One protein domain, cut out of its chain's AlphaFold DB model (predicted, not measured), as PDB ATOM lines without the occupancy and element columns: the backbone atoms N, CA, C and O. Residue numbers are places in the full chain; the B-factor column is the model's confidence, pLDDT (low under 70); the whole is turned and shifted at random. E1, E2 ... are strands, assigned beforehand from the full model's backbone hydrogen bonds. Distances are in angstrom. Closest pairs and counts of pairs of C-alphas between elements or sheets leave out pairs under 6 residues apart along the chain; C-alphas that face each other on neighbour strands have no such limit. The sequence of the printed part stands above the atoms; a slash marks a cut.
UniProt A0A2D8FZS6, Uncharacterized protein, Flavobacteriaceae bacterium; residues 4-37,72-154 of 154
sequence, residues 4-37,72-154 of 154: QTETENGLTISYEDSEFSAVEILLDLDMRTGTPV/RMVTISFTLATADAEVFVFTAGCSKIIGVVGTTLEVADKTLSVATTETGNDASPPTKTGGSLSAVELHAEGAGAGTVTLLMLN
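AT A GLANCE: This is residues 4 to 37 and 72 to 154 of the 154 residues of an uncharacterized protein of Flavobacteriaceae bacterium (UniProt A0A2D8FZS6). Two strongly twisted sheets lie face to face as a sandwich, five strands in one and four in the other. Their edge strands come close on both sides, E1 to E3 and E7 to E6. Both sheets are antiparallel, in the orders E1 E2 E5 E8 E7 and E3 E4 E9 E6. The printed part has 117 residues, nine named strands, E1 to E9 along the chain, and no named helix: all strand. It is compact, with a radius of gyration of the C-alphas of 13.2 A and spans of 37 by 31 by 21 A.

IN THESE COORDINATES: The larger sheet holds E1, residues 4 to 8, from C-alpha 4 at (181.319, 182.358, 245.545); E2, 11 to 16; E5, 85 to 92; E8, 133 to 140, 22.4 A; and E7, 112 to 120. The other holds E3, 20 to 30, 26.3 A; E4, 72 to 80; E9, 144 to 153, 28.4 A, ending at C-alpha 153 (203.049, 176.196, 247.018); and E6, 96 to 105.

HOW THE PARTS SIT: In the larger sheet, N 6 and O 13 join the hairpin E1 and E2 at 2.9 A, N 14 and O 89 join E2 and E5 at 2.8 A, N 88 and O 136 join E5 and E8 at 2.8 A, and N 115 and O 137 join the hairpin E7 and E8 at 2.9 A, each within hydrogen-bond range. In the other, such pairs are N 24 and O 77 at 3.0 A, N 76 and O 148 at 2.9 A, and N 149 and O 102 at 2.8 A. The sheets' strands stand at 29 degrees. The closest C-alphas of E1 and E3 are Glu 8 and Ile 25, 6.7 A; of E6 and E7, Leu 105 and Leu 112, 6.1 A. E6 bends by 64 degrees at residue 99.

THE WHOLE: Residues 38 to 71 are not printed; C-alphas 37 and 72 are 8.7 A apart. The link E7 to E8, residues 121 to 132, is long. Residues 33 to 37 and 127 to 128 have pLDDT under 70.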
ATOM      1  N   GLN A   4     180.623 181.302 246.276       91.38
ATOM      2  CA  GLN A   4     181.319 182.358 245.545       91.38
ATOM      3  C   GLN A   4     182.744 181.920 245.223       91.38
ATOM      4  O   GLN A   4     183.276 180.993 245.840       91.38
ATOM      5  N   THR A   5     183.340 182.572 244.228       92.62
ATOM      6  CA  THR A   5     184.731 182.336 243.851       92.62
ATOM      7  C   THR A   5     185.426 183.634 243.504       92.62
ATOM      8  O   THR A   5     184.915 184.376 242.670       92.62
ATOM      9  N   GLU A   6     186.625 183.819 244.038       93.19
ATOM     10  CA  GLU A   6     187.538 184.889 243.644       93.19
ATOM     11  C   GLU A   6     188.749 184.282 242.943       93.19
ATOM     12  O   GLU A   6     189.251 183.233 243.356       93.19
ATOM     13  N   THR A   7     189.181 184.889 241.837       89.88
ATOM     14  CA  THR A   7     190.328 184.413 241.056       89.88
ATOM     15  C   THR A   7     191.242 185.561 240.692       89.88
ATOM     16  O   THR A   7     190.801 186.494 240.032       89.88
ATOM     17  N   GLU A   8     192.518 185.425 241.035       86.12
ATOM     18  CA  GLU A   8     193.572 186.375 240.682       86.12
ATOM     19  C   GLU A   8     194.835 185.590 240.321       86.12
ATOM     20  O   GLU A   8     195.204 184.652 241.029       86.12
ATOM     21  N   ASN A   9     195.483 185.920 239.197       78.12
ATOM     22  CA  ASN A   9     196.757 185.307 238.785       78.12
ATOM     23  C   ASN A   9     196.786 183.759 238.868       78.12
ATOM     24  O   ASN A   9     197.755 183.142 239.320       78.12
ATOM     25  N   GLY A  10     195.683 183.107 238.480       79.88
ATOM     26  CA  GLY A  10     195.543 181.644 238.499       79.88
ATOM     27  C   GLY A  10     195.369 181.009 239.887       79.88
ATOM     28  O   GLY A  10     195.247 179.788 239.970       79.88
ATOM     29  N   LEU A  11     195.339 181.803 240.962       88.62
ATOM     30  CA  LEU A  11     194.853 181.389 242.274       88.62
ATOM     31  C   LEU A  11     193.334 181.530 242.297       88.62
ATOM     32  O   LEU A  11     192.826 182.607 242.000       88.62
ATOM     33  N   THR A  12     192.617 180.479 242.687       92.69
ATOM     34  CA  THR A  12     191.162 180.541 242.868       92.69
ATOM     35  C   THR A  12     190.788 180.118 244.279       92.69
ATOM     36  O   THR A  12     191.193 179.050 244.743       92.69
ATOM     37  N   ILE A  13     189.977 180.943 244.935       93.94
ATOM     38  CA  ILE A  13     189.442 180.715 246.276       93.94
ATOM     39  C   ILE A  13     187.928 180.567 246.166       93.94
ATOM     40  O   ILE A  13     187.277 181.335 245.468       93.94
ATOM     41  N   SER A  14     187.376 179.581 246.860       93.50
ATOM     42  CA  SER A  14     185.954 179.254 246.927       93.50
ATOM     43  C   SER A  14     185.469 179.355 248.371       93.50
ATOM     44  O   SER A  14     186.164 178.896 249.280       93.50
ATOM     45  N   TYR A  15     184.305 179.967 248.588       91.69
ATOM     46  CA  TYR A  15     183.743 180.217 249.922       91.69
ATOM     47  C   TYR A  15     182.219 180.372 249.897       91.69
ATOM     48  O   TYR A  15     181.597 180.383 248.831       91.69
ATOM     49  N   GLU A  16     181.607 180.458 251.079       85.69
ATOM     50  CA  GLU A  16     180.165 180.650 251.244       85.69
ATOM     51  C   GLU A  16     179.798 182.136 251.418       85.69
ATOM     52  O   GLU A  16     180.377 182.842 252.239       85.69
ATOM     53  N   ASP A  17     178.823 182.609 250.637       78.25
ATOM     54  CA  ASP A  17     178.405 184.027 250.562       78.25
ATOM     55  C   ASP A  17     177.607 184.528 251.779       78.25
ATOM     56  O   ASP A  17     177.309 185.710 251.906       78.25
ATOM     57  N   SER A  18     177.147 183.629 252.652       80.50
ATOM     58  CA  SER A  18     176.345 184.033 253.815       80.50
ATOM     59  C   SER A  18     177.180 184.679 254.911       80.50
ATOM     60  O   SER A  18     176.656 185.500 255.661       80.50
ATOM     61  N   GLU A  19     178.453 184.304 254.995       82.19
ATOM     62  CA  GLU A  19     179.319 184.625 256.129       82.19
ATOM     63  C   GLU A  19     180.523 185.474 255.715       82.19
ATOM     64  O   GLU A  19     181.024 186.269 256.513       82.19
ATOM     65  N   PHE A  20     180.933 185.389 254.446       88.94
ATOM     66  CA  PHE A  20     181.950 186.255 253.861       88.94
ATOM     67  C   PHE A  20     181.353 187.354 252.991       88.94
ATOM     68  O   PHE A  20     180.462 187.131 252.180       88.94
ATOM     69  N   SER A  21     181.947 188.541 253.076       91.38
ATOM     70  CA  SER A  21     181.765 189.618 252.104       91.38
ATOM     71  C   SER A  21     183.084 190.351 251.857       91.38
ATOM     72  O   SER A  21     184.022 190.216 252.644       91.38
ATOM     73  N   ALA A  22     183.163 191.115 250.760       90.88
ATOM     74  CA  ALA A  22     184.352 191.892 250.381       90.88
ATOM     75  C   ALA A  22     185.654 191.063 250.393       90.88
ATOM     76  O   ALA A  22     186.672 191.497 250.936       90.88
ATOM     77  N   VAL A  23     185.593 189.843 249.849       94.19
ATOM     78  CA  VAL A  23     186.774 188.986 249.700       94.19
ATOM     79  C   VAL A  23     187.591 189.489 248.517       94.19
ATOM     80  O   VAL A  23     187.057 189.649 247.426       94.19
ATOM     81  N   GLU A  24     188.876 189.752 248.735       94.94
ATOM     82  CA  GLU A  24     189.789 190.250 247.702       94.94
ATOM     83  C   GLU A  24     191.201 189.701 247.936       94.94
ATOM     84  O   GLU A  24     191.653 189.560 249.077       94.94
ATOM     85  N   ILE A  25     191.912 189.384 246.852       93.38
ATOM     86  CA  ILE A  25     193.330 189.013 246.889       93.38
ATOM     87  C   ILE A  25     194.145 190.307 246.755       93.38
ATOM     88  O   ILE A  25     194.285 190.848 245.667       93.38
ATOM     89  N   LEU A  26     194.669 190.812 247.876       93.38
ATOM     90  CA  LEU A  26     195.390 192.092 247.941       93.38
ATOM     91  C   LEU A  26     196.844 192.004 247.477       93.38
ATOM     92  O   LEU A  26     197.438 192.998 247.062       93.38
ATOM     93  N   LEU A  27     197.452 190.835 247.649       90.62
ATOM     94  CA  LEU A  27     198.834 190.576 247.274       90.62
ATOM     95  C   LEU A  27     198.949 189.134 246.826       90.62
ATOM     96  O   LEU A  27     198.485 188.238 247.528       90.62
ATOM     97  N   ASP A  28     199.660 188.933 245.730       89.19
ATOM     98  CA  ASP A  28     200.103 187.633 245.262       89.19
ATOM     99  C   ASP A  28     201.550 187.741 244.768       89.19
ATOM    100  O   ASP A  28     201.849 188.117 243.634       89.19
ATOM    101  N   LEU A  29     202.471 187.474 245.690       86.94
ATOM    102  CA  LEU A  29     203.897 187.649 245.481       86.94
ATOM    103  C   LEU A  29     204.560 186.313 245.150       86.94
ATOM    104  O   LEU A  29     204.507 185.381 245.959       86.94
ATOM    105  N   ASP A  30     205.280 186.242 244.029       83.56
ATOM    106  CA  ASP A  30     206.212 185.144 243.784       83.56
ATOM    107  C   ASP A  30     207.442 185.321 244.685       83.56
ATOM    108  O   ASP A  30     208.237 186.255 244.549       83.56
ATOM    109  N   MET A  31     207.619 184.395 245.625       81.88
ATOM    110  CA  MET A  31     208.701 184.453 246.607       81.88
ATOM    111  C   MET A  31     210.059 184.038 246.035       81.88
ATOM    112  O   MET A  31     211.083 184.259 246.683       81.88
ATOM    113  N   ARG A  32     210.106 183.426 244.845       72.31
ATOM    114  CA  ARG A  32     211.363 183.076 244.172       72.31
ATOM    115  C   ARG A  32     211.989 184.295 243.511       72.31
ATOM    116  O   ARG A  32     213.202 184.483 243.594       72.31
ATOM    117  N   THR A  33     211.174 185.074 242.814       68.00
ATOM    118  CA  THR A  33     211.601 186.251 242.049       68.00
ATOM    119  C   THR A  33     211.480 187.537 242.867       68.00
ATOM    120  O   THR A  33     212.142 188.520 242.539       68.00
ATOM    121  N   GLY A  34     210.720 187.513 243.969       69.88
ATOM    122  CA  GLY A  34     210.544 188.647 244.877       69.88
ATOM    123  C   GLY A  34     209.719 189.776 244.263       69.88
ATOM    124  O   GLY A  34     209.876 190.928 244.660       69.88
ATOM    125  N   THR A  35     208.883 189.452 243.280       65.62
ATOM    126  CA  THR A  35     208.065 190.394 242.513       65.62
ATOM    127  C   THR A  35     206.662 189.816 242.338       65.62
ATOM    128  O   THR A  35     206.512 188.589 242.383       65.62
ATOM    129  N   PRO A  36     205.620 190.655 242.206       68.44
ATOM    130  CA  PRO A  36     204.274 190.153 241.962       68.44
ATOM    131  C   PRO A  36     204.230 189.278 240.705       68.44
ATOM    132  O   PRO A  36     204.954 189.544 239.738       68.44
ATOM    133  N   VAL A  37     203.424 188.211 240.730       66.62
ATOM    134  CA  VAL A  37     203.387 187.197 239.656       66.62
ATOM    135  C   VAL A  37     203.083 187.846 238.298       66.62
ATOM    136  O   VAL A  37     203.691 187.494 237.280       66.62
ATOM    137  N   ARG A  72     204.624 181.017 246.878       88.94
ATOM    138  CA  ARG A  72     203.863 182.267 246.784       88.94
ATOM    139  C   ARG A  72     203.525 182.782 248.174       88.94
ATOM    140  O   ARG A  72     203.264 181.986 249.080       88.94
ATOM    141  N   MET A  73     203.516 184.099 248.335       93.44
ATOM    142  CA  MET A  73     202.947 184.763 249.503       93.44
ATOM    143  C   MET A  73     201.692 185.512 249.079       93.44
ATOM    144  O   MET A  73     201.768 186.441 248.279       93.44
ATOM    145  N   VAL A  74     200.552 185.114 249.634       94.31
ATOM    146  CA  VAL A  74     199.248 185.666 249.268       94.31
ATOM    147  C   VAL A  74     198.634 186.350 250.475       94.31
ATOM    148  O   VAL A  74     198.617 185.765 251.556       94.31
ATOM    149  N   THR A  75     198.117 187.566 250.306       96.62
ATOM    150  CA  THR A  75     197.297 188.237 251.323       96.62
ATOM    151  C   THR A  75     195.871 188.359 250.826       96.62
ATOM    152  O   THR A  75     195.635 188.920 249.761       96.62
ATOM    153  N   ILE A  76     194.933 187.841 251.611       97.31
ATOM    154  CA  ILE A  76     193.500 187.870 251.316       97.31
ATOM    155  C   ILE A  76     192.843 188.775 252.353       97.31
ATOM    156  O   ILE A  76     193.017 188.545 253.553       97.31
ATOM    157  N   SER A  77     192.097 189.785 251.911       96.94
ATOM    158  CA  SER A  77     191.180 190.542 252.765       96.94
ATOM    159  C   SER A  77     189.777 189.977 252.689       96.94
ATOM    160  O   SER A  77     189.385 189.399 251.678       96.94
ATOM    161  N   PHE A  78     189.023 190.143 253.769       95.25
ATOM    162  CA  PHE A  78     187.645 189.684 253.873       95.25
ATOM    163  C   PHE A  78     186.907 190.434 254.981       95.25
ATOM    164  O   PHE A  78     187.516 191.045 255.858       95.25
ATOM    165  N   THR A  79     185.581 190.339 254.978       94.94
ATOM    166  CA  THR A  79     184.715 190.718 256.098       94.94
ATOM    167  C   THR A  79     183.889 189.517 256.530       94.94
ATOM    168  O   THR A  79     183.182 188.938 255.706       94.94
ATOM    169  N   LEU A  80     183.970 189.169 257.816       92.94
ATOM    170  CA  LEU A  80     183.145 188.132 258.438       92.94
ATOM    171  C   LEU A  80     181.865 188.743 259.008       92.94
ATOM    172  O   LEU A  80     181.920 189.734 259.743       92.94
ATOM    173  N   ALA A  81     180.720 188.143 258.689       88.44
ATOM    174  CA  ALA A  81     179.411 188.566 259.186       88.44
ATOM    175  C   ALA A  81     179.141 188.113 260.633       88.44
ATOM    176  O   ALA A  81     178.331 188.730 261.333       88.44
ATOM    177  N   THR A  82     179.827 187.067 261.096       80.75
ATOM    178  CA  THR A  82     179.633 186.449 262.413       80.75
ATOM    179  C   THR A  82     180.969 186.112 263.087       80.75
ATOM    180  O   THR A  82     182.045 186.359 262.546       80.75
ATOM    181  N   ALA A  83     180.892 185.611 264.323       78.12
ATOM    182  CA  ALA A  83     182.035 185.094 265.076       78.12
ATOM    183  C   ALA A  83     182.235 183.579 264.866       78.12
ATOM    184  O   ALA A  83     182.908 182.931 265.666       78.12
ATOM    185  N   ASP A  84     181.596 183.000 263.847       79.81
ATOM    186  CA  ASP A  84     181.655 181.568 263.581       79.81
ATOM    187  C   ASP A  84     182.890 181.201 262.736       79.81
ATOM    188  O   ASP A  84     183.705 182.050 262.353       79.81
ATOM    189  N   ALA A  85     183.107 179.895 262.569       86.94
ATOM    190  CA  ALA A  85     184.243 179.355 261.837       86.94
ATOM    191  C   ALA A  85     183.912 179.244 260.347       86.94
ATOM    192  O   ALA A  85     183.061 178.449 259.957       86.94
ATOM    193  N   GLU A  86     184.658 179.975 259.530       90.69
ATOM    194  CA  GLU A  86     184.418 180.118 258.102       90.69
ATOM    195  C   GLU A  86     185.601 179.642 257.271       90.69
ATOM    196  O   GLU A  86     186.750 179.715 257.704       90.69
ATOM    197  N   VAL A  87     185.342 179.131 256.066       92.50
ATOM    198  CA  VAL A  87     186.361 178.408 255.292       92.50
ATOM    199  C   VAL A  87     186.576 179.004 253.901       92.50
ATOM    200  O   VAL A  87     185.647 179.159 253.111       92.50
ATOM    201  N   PHE A  88     187.846 179.243 253.580       94.25
ATOM    202  CA  PHE A  88     188.347 179.396 252.220       94.25
ATOM    203  C   PHE A  88     188.860 178.055 251.704       94.25
ATOM    204  O   PHE A  88     189.718 177.437 252.332       94.25
ATOM    205  N   VAL A  89     188.385 177.622 250.538       94.12
ATOM    206  CA  VAL A  89     188.902 176.447 249.825       94.12
ATOM    207  C   VAL A  89     189.650 176.912 248.584       94.12
ATOM    208  O   VAL A  89     189.075 177.564 247.718       94.12
ATOM    209  N   PHE A  90     190.924 176.555 248.467       93.56
ATOM    210  CA  PHE A  90     191.730 176.874 247.293       93.56
ATOM    211  C   PHE A  90     191.494 175.819 246.212       93.56
ATOM    212  O   PHE A  90     191.814 174.646 246.392       93.56
ATOM    213  N   THR A  91     190.900 176.220 245.091       92.75
ATOM    214  CA  THR A  91     190.478 175.299 244.022       92.75
ATOM    215  C   THR A  91     191.425 175.286 242.829       92.75
ATOM    216  O   THR A  91     191.400 174.344 242.038       92.75
ATOM    217  N   ALA A  92     192.282 176.301 242.718       90.31
ATOM    218  CA  ALA A  92     193.364 176.387 241.746       90.31
ATOM    219  C   ALA A  92     194.508 177.240 242.307       90.31
ATOM    220  O   ALA A  92     194.287 178.089 243.170       90.31
ATOM    221  N   GLY A  93     195.725 177.019 241.808       86.06
ATOM    222  CA  GLY A  93     196.887 177.861 242.110       86.06
ATOM    223  C   GLY A  93     197.519 177.665 243.495       86.06
ATOM    224  O   GLY A  93     198.362 178.475 243.891       86.06
ATOM    225  N   CYS A  94     197.078 176.640 244.235       89.94
ATOM    226  CA  CYS A  94     197.610 176.237 245.532       89.94
ATOM    227  C   CYS A  94     197.588 174.707 245.656       89.94
ATOM    228  O   CYS A  94     196.521 174.102 245.782       89.94
ATOM    229  N   SER A  95     198.763 174.086 245.664       87.88
ATOM    230  CA  SER A  95     198.939 172.655 245.918       87.88
ATOM    231  C   SER A  95     199.125 172.331 247.399       87.88
ATOM    232  O   SER A  95     198.884 171.193 247.812       87.88
ATOM    233  N   LYS A  96     199.592 173.304 248.193       89.62
ATOM    234  CA  LYS A  96     199.807 173.150 249.634       89.62
ATOM    235  C   LYS A  96     199.952 174.491 250.341       89.62
ATOM    236  O   LYS A  96     200.732 175.336 249.904       89.62
ATOM    237  N   ILE A  97     199.358 174.627 251.523       93.75
ATOM    238  CA  ILE A  97     199.646 175.761 252.415       93.75
ATOM    239  C   ILE A  97     200.809 175.397 253.343       93.75
ATOM    240  O   ILE A  97     200.804 174.370 254.022       93.75
ATOM    241  N   ILE A  98     201.838 176.240 253.367       93.50
ATOM    242  CA  ILE A  98     203.045 176.039 254.179       93.50
ATOM    243  C   ILE A  98     202.874 176.661 255.561       93.50
ATOM    244  O   ILE A  98     203.337 176.095 256.550       93.50
ATOM    245  N   GLY A  99     202.219 177.820 255.637       93.88
ATOM    246  CA  GLY A  99     201.953 178.468 256.912       93.88
ATOM    247  C   GLY A  99     201.217 179.794 256.792       93.88
ATOM    248  O   GLY A  99     201.110 180.378 255.715       93.88
ATOM    249  N   VAL A 100     200.739 180.264 257.941       96.62
ATOM    250  CA  VAL A 100     200.158 181.595 258.123       96.62
ATOM    251  C   VAL A 100     201.271 182.532 258.580       96.62
ATOM    252  O   VAL A 100     201.940 182.266 259.577       96.62
ATOM    253  N   VAL A 101     201.495 183.605 257.828       95.31
ATOM    254  CA  VAL A 101     202.570 184.580 258.072       95.31
ATOM    255  C   VAL A 101     202.062 185.764 258.891       95.31
ATOM    256  O   VAL A 101     202.803 186.322 259.698       95.31
ATOM    257  N   GLY A 102     200.797 186.134 258.711       95.88
ATOM    258  CA  GLY A 102     200.192 187.257 259.409       95.88
ATOM    259  C   GLY A 102     198.676 187.203 259.348       95.88
ATOM    260  O   GLY A 102     198.101 186.606 258.438       95.88
ATOM    261  N   THR A 103     198.043 187.814 260.341       96.69
ATOM    262  CA  THR A 103     196.594 187.980 260.408       96.69
ATOM    263  C   THR A 103     196.268 189.354 260.970       96.69
ATOM    264  O   THR A 103     197.009 189.894 261.794       96.69
ATOM    265  N   THR A 104     195.146 189.920 260.537       95.81
ATOM    266  CA  THR A 104     194.566 191.116 261.147       95.81
ATOM    267  C   THR A 104     193.069 190.929 261.333       95.81
ATOM    268  O   THR A 104     192.421 190.208 260.575       95.81
ATOM    269  N   LEU A 105     192.525 191.599 262.344       95.94
ATOM    270  CA  LEU A 105     191.093 191.765 262.543       95.94
ATOM    271  C   LEU A 105     190.868 193.190 263.043       95.94
ATOM    272  O   LEU A 105     191.440 193.593 264.055       95.94
ATOM    273  N   GLU A 106     190.056 193.963 262.337       94.44
ATOM    274  CA  GLU A 106     189.774 195.370 262.638       94.44
ATOM    275  C   GLU A 106     188.677 195.512 263.699       94.44
ATOM    276  O   GLU A 106     187.735 196.293 263.575       94.44
ATOM    277  N   VAL A 107     188.793 194.728 264.771       92.12
ATOM    278  CA  VAL A 107     187.869 194.746 265.900       92.12
ATOM    279  C   VAL A 107     188.687 194.790 267.183       92.12
ATOM    280  O   VAL A 107     189.525 193.927 267.434       92.12
ATOM    281  N   ALA A 108     188.461 195.828 267.991       91.62
ATOM    282  CA  ALA A 108     189.213 196.040 269.223       91.62
ATOM    283  C   ALA A 108     189.053 194.857 270.188       91.62
ATOM    284  O   ALA A 108     187.941 194.373 270.402       91.62
ATOM    285  N   ASP A 109     190.169 194.432 270.784       90.81
ATOM    286  CA  ASP A 109     190.235 193.357 271.780       90.81
ATOM    287  C   ASP A 109     189.641 192.018 271.305       90.81
ATOM    288  O   ASP A 109     189.133 191.234 272.110       90.81
ATOM    289  N   LYS A 110     189.691 191.757 269.993       92.44
ATOM    290  CA  LYS A 110     189.255 190.501 269.377       92.44
ATOM    291  C   LYS A 110     190.377 189.836 268.611       92.44
ATOM    292  O   LYS A 110     191.215 190.491 267.996       92.44
ATOM    293  N   THR A 111     190.345 188.513 268.627       91.88
ATOM    294  CA  THR A 111     191.327 187.674 267.952       91.88
ATOM    295  C   THR A 111     190.713 187.019 266.724       91.88
ATOM    296  O   THR A 111     189.561 186.585 266.742       91.88
ATOM    297  N   LEU A 112     191.518 186.903 265.671       94.56
ATOM    298  CA  LEU A 112     191.275 186.001 264.554       94.56
ATOM    299  C   LEU A 112     192.210 184.799 264.687       94.56
ATOM    300  O   LEU A 112     193.433 184.941 264.648       94.56
ATOM    301  N   SER A 113     191.623 183.618 264.836       93.88
ATOM    302  CA  SER A 113     192.326 182.340 264.778       93.88
ATOM    303  C   SER A 113     192.265 181.789 263.362       93.88
ATOM    304  O   SER A 113     191.229 181.867 262.706       93.88
ATOM    305  N   VAL A 114     193.373 181.216 262.897       94.88
ATOM    306  CA  VAL A 114     193.481 180.668 261.544       94.88
ATOM    307  C   VAL A 114     194.051 179.261 261.611       94.88
ATOM    308  O   VAL A 114     195.091 179.040 262.234       94.88
ATOM    309  N   ALA A 115     193.384 178.316 260.957       92.69
ATOM    310  CA  ALA A 115     193.831 176.938 260.828       92.69
ATOM    311  C   ALA A 115     193.883 176.529 259.353       92.69
ATOM    312  O   ALA A 115     193.010 176.871 258.567       92.69
ATOM    313  N   THR A 116     194.901 175.765 258.975       92.50
ATOM    314  CA  THR A 116     195.086 175.266 257.605       92.50
ATOM    315  C   THR A 116     194.823 173.766 257.553       92.50
ATOM    316  O   THR A 116     195.172 173.046 258.491       92.50
ATOM    317  N   THR A 117     194.264 173.267 256.455       90.06
ATOM    318  CA  THR A 117     194.031 171.831 256.236       90.06
ATOM    319  C   THR A 117     194.076 171.477 254.752       90.06
ATOM    320  O   THR A 117     193.960 172.351 253.906       90.06
ATOM    321  N   GLU A 118     194.202 170.189 254.438       87.50
ATOM    322  CA  GLU A 118     194.202 169.644 253.066       87.50
ATOM    323  C   GLU A 118     192.927 168.824 252.789       87.50
ATOM    324  O   GLU A 118     192.931 167.823 252.075       87.50
ATOM    325  N   THR A 119     191.829 169.200 253.446       88.00
ATOM    326  CA  THR A 119     190.545 168.482 253.427       88.00
ATOM    327  C   THR A 119     189.385 169.348 252.938       88.00
ATOM    328  O   THR A 119     188.220 168.993 253.137       88.00
ATOM    329  N   GLY A 120     189.691 170.483 252.306       87.56
ATOM    330  CA  GLY A 120     188.719 171.396 251.717       87.56
ATOM    331  C   GLY A 120     187.921 170.734 250.602       87.56
ATOM    332  O   GLY A 120     188.474 170.003 249.773       87.56
ATOM    333  N   ASN A 121     186.613 170.981 250.588       89.06
ATOM    334  CA  ASN A 121     185.684 170.431 249.610       89.06
ATOM    335  C   ASN A 121     185.028 171.561 248.816       89.06
ATOM    336  O   ASN A 121     184.157 172.254 249.325       89.06
ATOM    337  N   ASP A 122     185.380 171.711 247.543       85.94
ATOM    338  CA  ASP A 122     184.818 172.776 246.709       85.94
ATOM    339  C   ASP A 122     183.299 172.649 246.466       85.94
ATOM    340  O   ASP A 122     182.605 173.638 246.239       85.94
ATOM    341  N   ALA A 123     182.747 171.432 246.535       85.12
ATOM    342  CA  ALA A 123     181.301 171.231 246.425       85.12
ATOM    343  C   ALA A 123     180.548 171.697 247.684       85.12
ATOM    344  O   ALA A 123     179.336 171.905 247.637       85.12
ATOM    345  N   SER A 124     181.256 171.844 248.806       81.19
ATOM    346  CA  SER A 124     180.727 172.367 250.062       81.19
ATOM    347  C   SER A 124     181.809 173.202 250.758       81.19
ATOM    348  O   SER A 124     182.366 172.753 251.763       81.19
ATOM    349  N   PRO A 125     182.097 174.412 250.233       76.00
ATOM    350  CA  PRO A 125     183.158 175.287 250.728       76.00
ATOM    351  C   PRO A 125     183.149 175.568 252.237       76.00
ATOM    352  O   PRO A 125     184.242 175.587 252.795       76.00
ATOM    353  N   PRO A 126     181.997 175.692 252.939       73.75
ATOM    354  CA  PRO A 126     182.010 175.891 254.394       73.75
ATOM    355  C   PRO A 126     182.472 174.653 255.176       73.75
ATOM    356  O   PRO A 126     182.694 174.708 256.381       73.75
ATOM    357  N   THR A 127     182.616 173.498 254.519       69.62
ATOM    358  CA  THR A 127     183.053 172.264 255.169       69.62
ATOM    359  C   THR A 127     184.473 171.899 254.761       69.62
ATOM    360  O   THR A 127     184.790 171.613 253.607       69.62
ATOM    361  N   LYS A 128     185.342 171.792 255.762       66.44
ATOM    362  CA  LYS A 128     186.684 171.217 255.623       66.44
ATOM    363  C   LYS A 128     186.722 169.697 255.843       66.44
ATOM    364  O   LYS A 128     187.719 169.169 256.331       66.44
ATOM    365  N   THR A 129     185.629 168.980 255.570       74.38
ATOM    366  CA  THR A 129     185.542 167.523 255.789       74.38
ATOM    367  C   THR A 129     185.292 166.788 254.477       74.38
ATOM    368  O   THR A 129     184.380 167.130 253.733       74.38
ATOM    369  N   GLY A 130     186.069 165.731 254.225       72.31
ATOM    370  CA  GLY A 130     185.849 164.811 253.104       72.31
ATOM    371  C   GLY A 130     186.348 165.292 251.738       72.31
ATOM    372  O   GLY A 130     186.122 164.592 250.755       72.31
ATOM    373  N   GLY A 131     187.018 166.446 251.666       82.75
ATOM    374  CA  GLY A 131     187.678 166.933 250.457       82.75
ATOM    375  C   GLY A 131     189.180 166.621 250.401       82.75
ATOM    376  O   GLY A 131     189.700 165.881 251.236       82.75
ATOM    377  N   SER A 132     189.868 167.182 249.404       87.44
ATOM    378  CA  SER A 132     191.306 166.970 249.145       87.44
ATOM    379  C   SER A 132     192.046 168.245 248.733       87.44
ATOM    380  O   SER A 132     193.138 168.165 248.175       87.44
ATOM    381  N   LEU A 133     191.409 169.405 248.898       91.75
ATOM    382  CA  LEU A 133     191.967 170.699 248.524       91.75
ATOM    383  C   LEU A 133     192.528 171.407 249.754       91.75
ATOM    384  O   LEU A 133     192.016 171.230 250.867       91.75
ATOM    385  N   SER A 134     193.538 172.246 249.541       93.44
ATOM    386  CA  SER A 134     194.021 173.145 250.581       93.44
ATOM    387  C   SER A 134     192.904 174.091 251.002       93.44
ATOM    388  O   SER A 134     192.162 174.622 250.174       93.44
ATOM    389  N   ALA A 135     192.770 174.299 252.303       94.31
ATOM    390  CA  ALA A 135     191.760 175.166 252.872       94.31
ATOM    391  C   ALA A 135     192.279 175.895 254.107       94.31
ATOM    392  O   ALA A 135     193.147 175.403 254.836       94.31
ATOM    393  N   VAL A 136     191.700 177.065 254.341       94.50
ATOM    394  CA  VAL A 136     191.922 177.894 255.521       94.50
ATOM    395  C   VAL A 136     190.600 178.058 256.236       94.50
ATOM    396  O   VAL A 136     189.639 178.528 255.645       94.50
ATOM    397  N   GLU A 137     190.568 177.680 257.503       93.25
ATOM    398  CA  GLU A 137     189.492 178.010 258.424       93.25
ATOM    399  C   GLU A 137     189.878 179.260 259.213       93.25
ATOM    400  O   GLU A 137     190.958 179.336 259.807       93.25
ATOM    401  N   LEU A 138     188.979 180.230 259.209       93.31
ATOM    402  CA  LEU A 138     189.042 181.499 259.904       93.31
ATOM    403  C   LEU A 138     188.011 181.464 261.025       93.31
ATOM    404  O   LEU A 138     186.847 181.183 260.780       93.31
ATOM    405  N   HIS A 139     188.420 181.754 262.252       92.44
ATOM    406  CA  HIS A 139     187.512 181.845 263.389       92.44
ATOM    407  C   HIS A 139     187.794 183.138 264.143       92.44
ATOM    408  O   HIS A 139     188.841 183.283 264.783       92.44
ATOM    409  N   ALA A 140     186.881 184.096 264.027       92.44
ATOM    410  CA  ALA A 140     186.999 185.399 264.665       92.44
ATOM    411  C   ALA A 140     186.145 185.465 265.931       92.44
ATOM    412  O   ALA A 140     185.013 185.013 265.952       92.44
ATOM    413  N   GLU A 141     186.632 186.119 266.983       92.38
ATOM    414  CA  GLU A 141     185.856 186.338 268.218       92.38
ATOM    415  C   GLU A 141     184.777 187.442 268.088       92.38
ATOM    416  O   GLU A 141     184.167 187.867 269.084       92.38
ATOM    417  N   GLY A 142     184.582 187.960 266.873       91.31
ATOM    418  CA  GLY A 142     183.613 188.985 266.507       91.31
ATOM    419  C   GLY A 142     183.591 189.233 264.997       91.31
ATOM    420  O   GLY A 142     184.609 189.078 264.329       91.31
ATOM    421  N   ALA A 143     182.433 189.657 264.488       92.50
ATOM    422  CA  ALA A 143     182.260 190.072 263.099       92.50
ATOM    423  C   ALA A 143     183.111 191.311 262.782       92.50
ATOM    424  O   ALA A 143     183.157 192.253 263.581       92.50
ATOM    425  N   GLY A 144     183.754 191.331 261.617       93.50
ATOM    426  CA  GLY A 144     184.614 192.439 261.214       93.50
ATOM    427  C   GLY A 144     185.464 192.160 259.980       93.50
ATOM    428  O   GLY A 144     185.526 191.035 259.482       93.50
ATOM    429  N   ALA A 145     186.114 193.219 259.498       95.25
ATOM    430  CA  ALA A 145     187.086 193.148 258.417       95.25
ATOM    431  C   ALA A 145     188.422 192.603 258.930       95.25
ATOM    432  O   ALA A 145     188.835 192.895 260.056       95.25
ATOM    433  N   GLY A 146     189.109 191.823 258.110       95.50
ATOM    434  CA  GLY A 146     190.385 191.227 258.462       95.50
ATOM    435  C   GLY A 146     191.204 190.842 257.244       95.50
ATOM    436  O   GLY A 146     190.756 190.940 256.100       95.50
ATOM    437  N   THR A 147     192.429 190.405 257.512       97.19
ATOM    438  CA  THR A 147     193.313 189.838 256.498       97.19
ATOM    439  C   THR A 147     193.965 188.565 257.002       97.19
ATOM    440  O   THR A 147     194.197 188.389 258.202       97.19
ATOM    441  N   VAL A 148     194.290 187.679 256.067       97.50
ATOM    442  CA  VAL A 148     195.171 186.538 256.298       97.50
ATOM    443  C   VAL A 148     196.261 186.536 255.233       97.50
ATOM    444  O   VAL A 148     195.978 186.591 254.037       97.50
ATOM    445  N   THR A 149     197.517 186.469 255.670       97.62
ATOM    446  CA  THR A 149     198.676 186.302 254.792       97.62
ATOM    447  C   THR A 149     199.193 184.880 254.911       97.62
ATOM    448  O   THR A 149     199.518 184.403 256.000       97.62
ATOM    449  N   LEU A 150     199.292 184.204 253.776       96.69
ATOM    450  CA  LEU A 150     199.640 182.798 253.658       96.69
ATOM    451  C   LEU A 150     200.910 182.643 252.839       96.69
ATOM    452  O   LEU A 150     201.122 183.350 251.857       96.69
ATOM    453  N   LEU A 151     201.718 181.662 253.214       95.06
ATOM    454  CA  LEU A 151     202.781 181.132 252.379       95.06
ATOM    455  C   LEU A 151     202.308 179.796 251.804       95.06
ATOM    456  O   LEU A 151     201.924 178.906 252.566       95.06
ATOM    457  N   MET A 152     202.330 179.640 250.484       92.81
ATOM    458  CA  MET A 152     201.786 178.465 249.798       92.81
ATOM    459  C   MET A 152     202.665 178.006 248.638       92.81
ATOM    460  O   MET A 152     203.473 178.771 248.114       92.81
ATOM    461  N   LEU A 153     202.516 176.741 248.259       89.12
ATOM    462  CA  LEU A 153     203.049 176.196 247.018       89.12
ATOM    463  C   LEU A 153     201.963 176.237 245.947       89.12
ATOM    464  O   LEU A 153     200.805 175.957 246.258       89.12
ATOM    465  N   ASN A 154     202.344 176.562 244.712       78.19
ATOM    466  CA  ASN A 154     201.461 176.457 243.545       78.19
ATOM    467  C   ASN A 154     201.201 174.987 243.187       78.19
ATOM    468  O   ASN A 154     202.138 174.166 243.335       78.19
TER     469      ASN A 154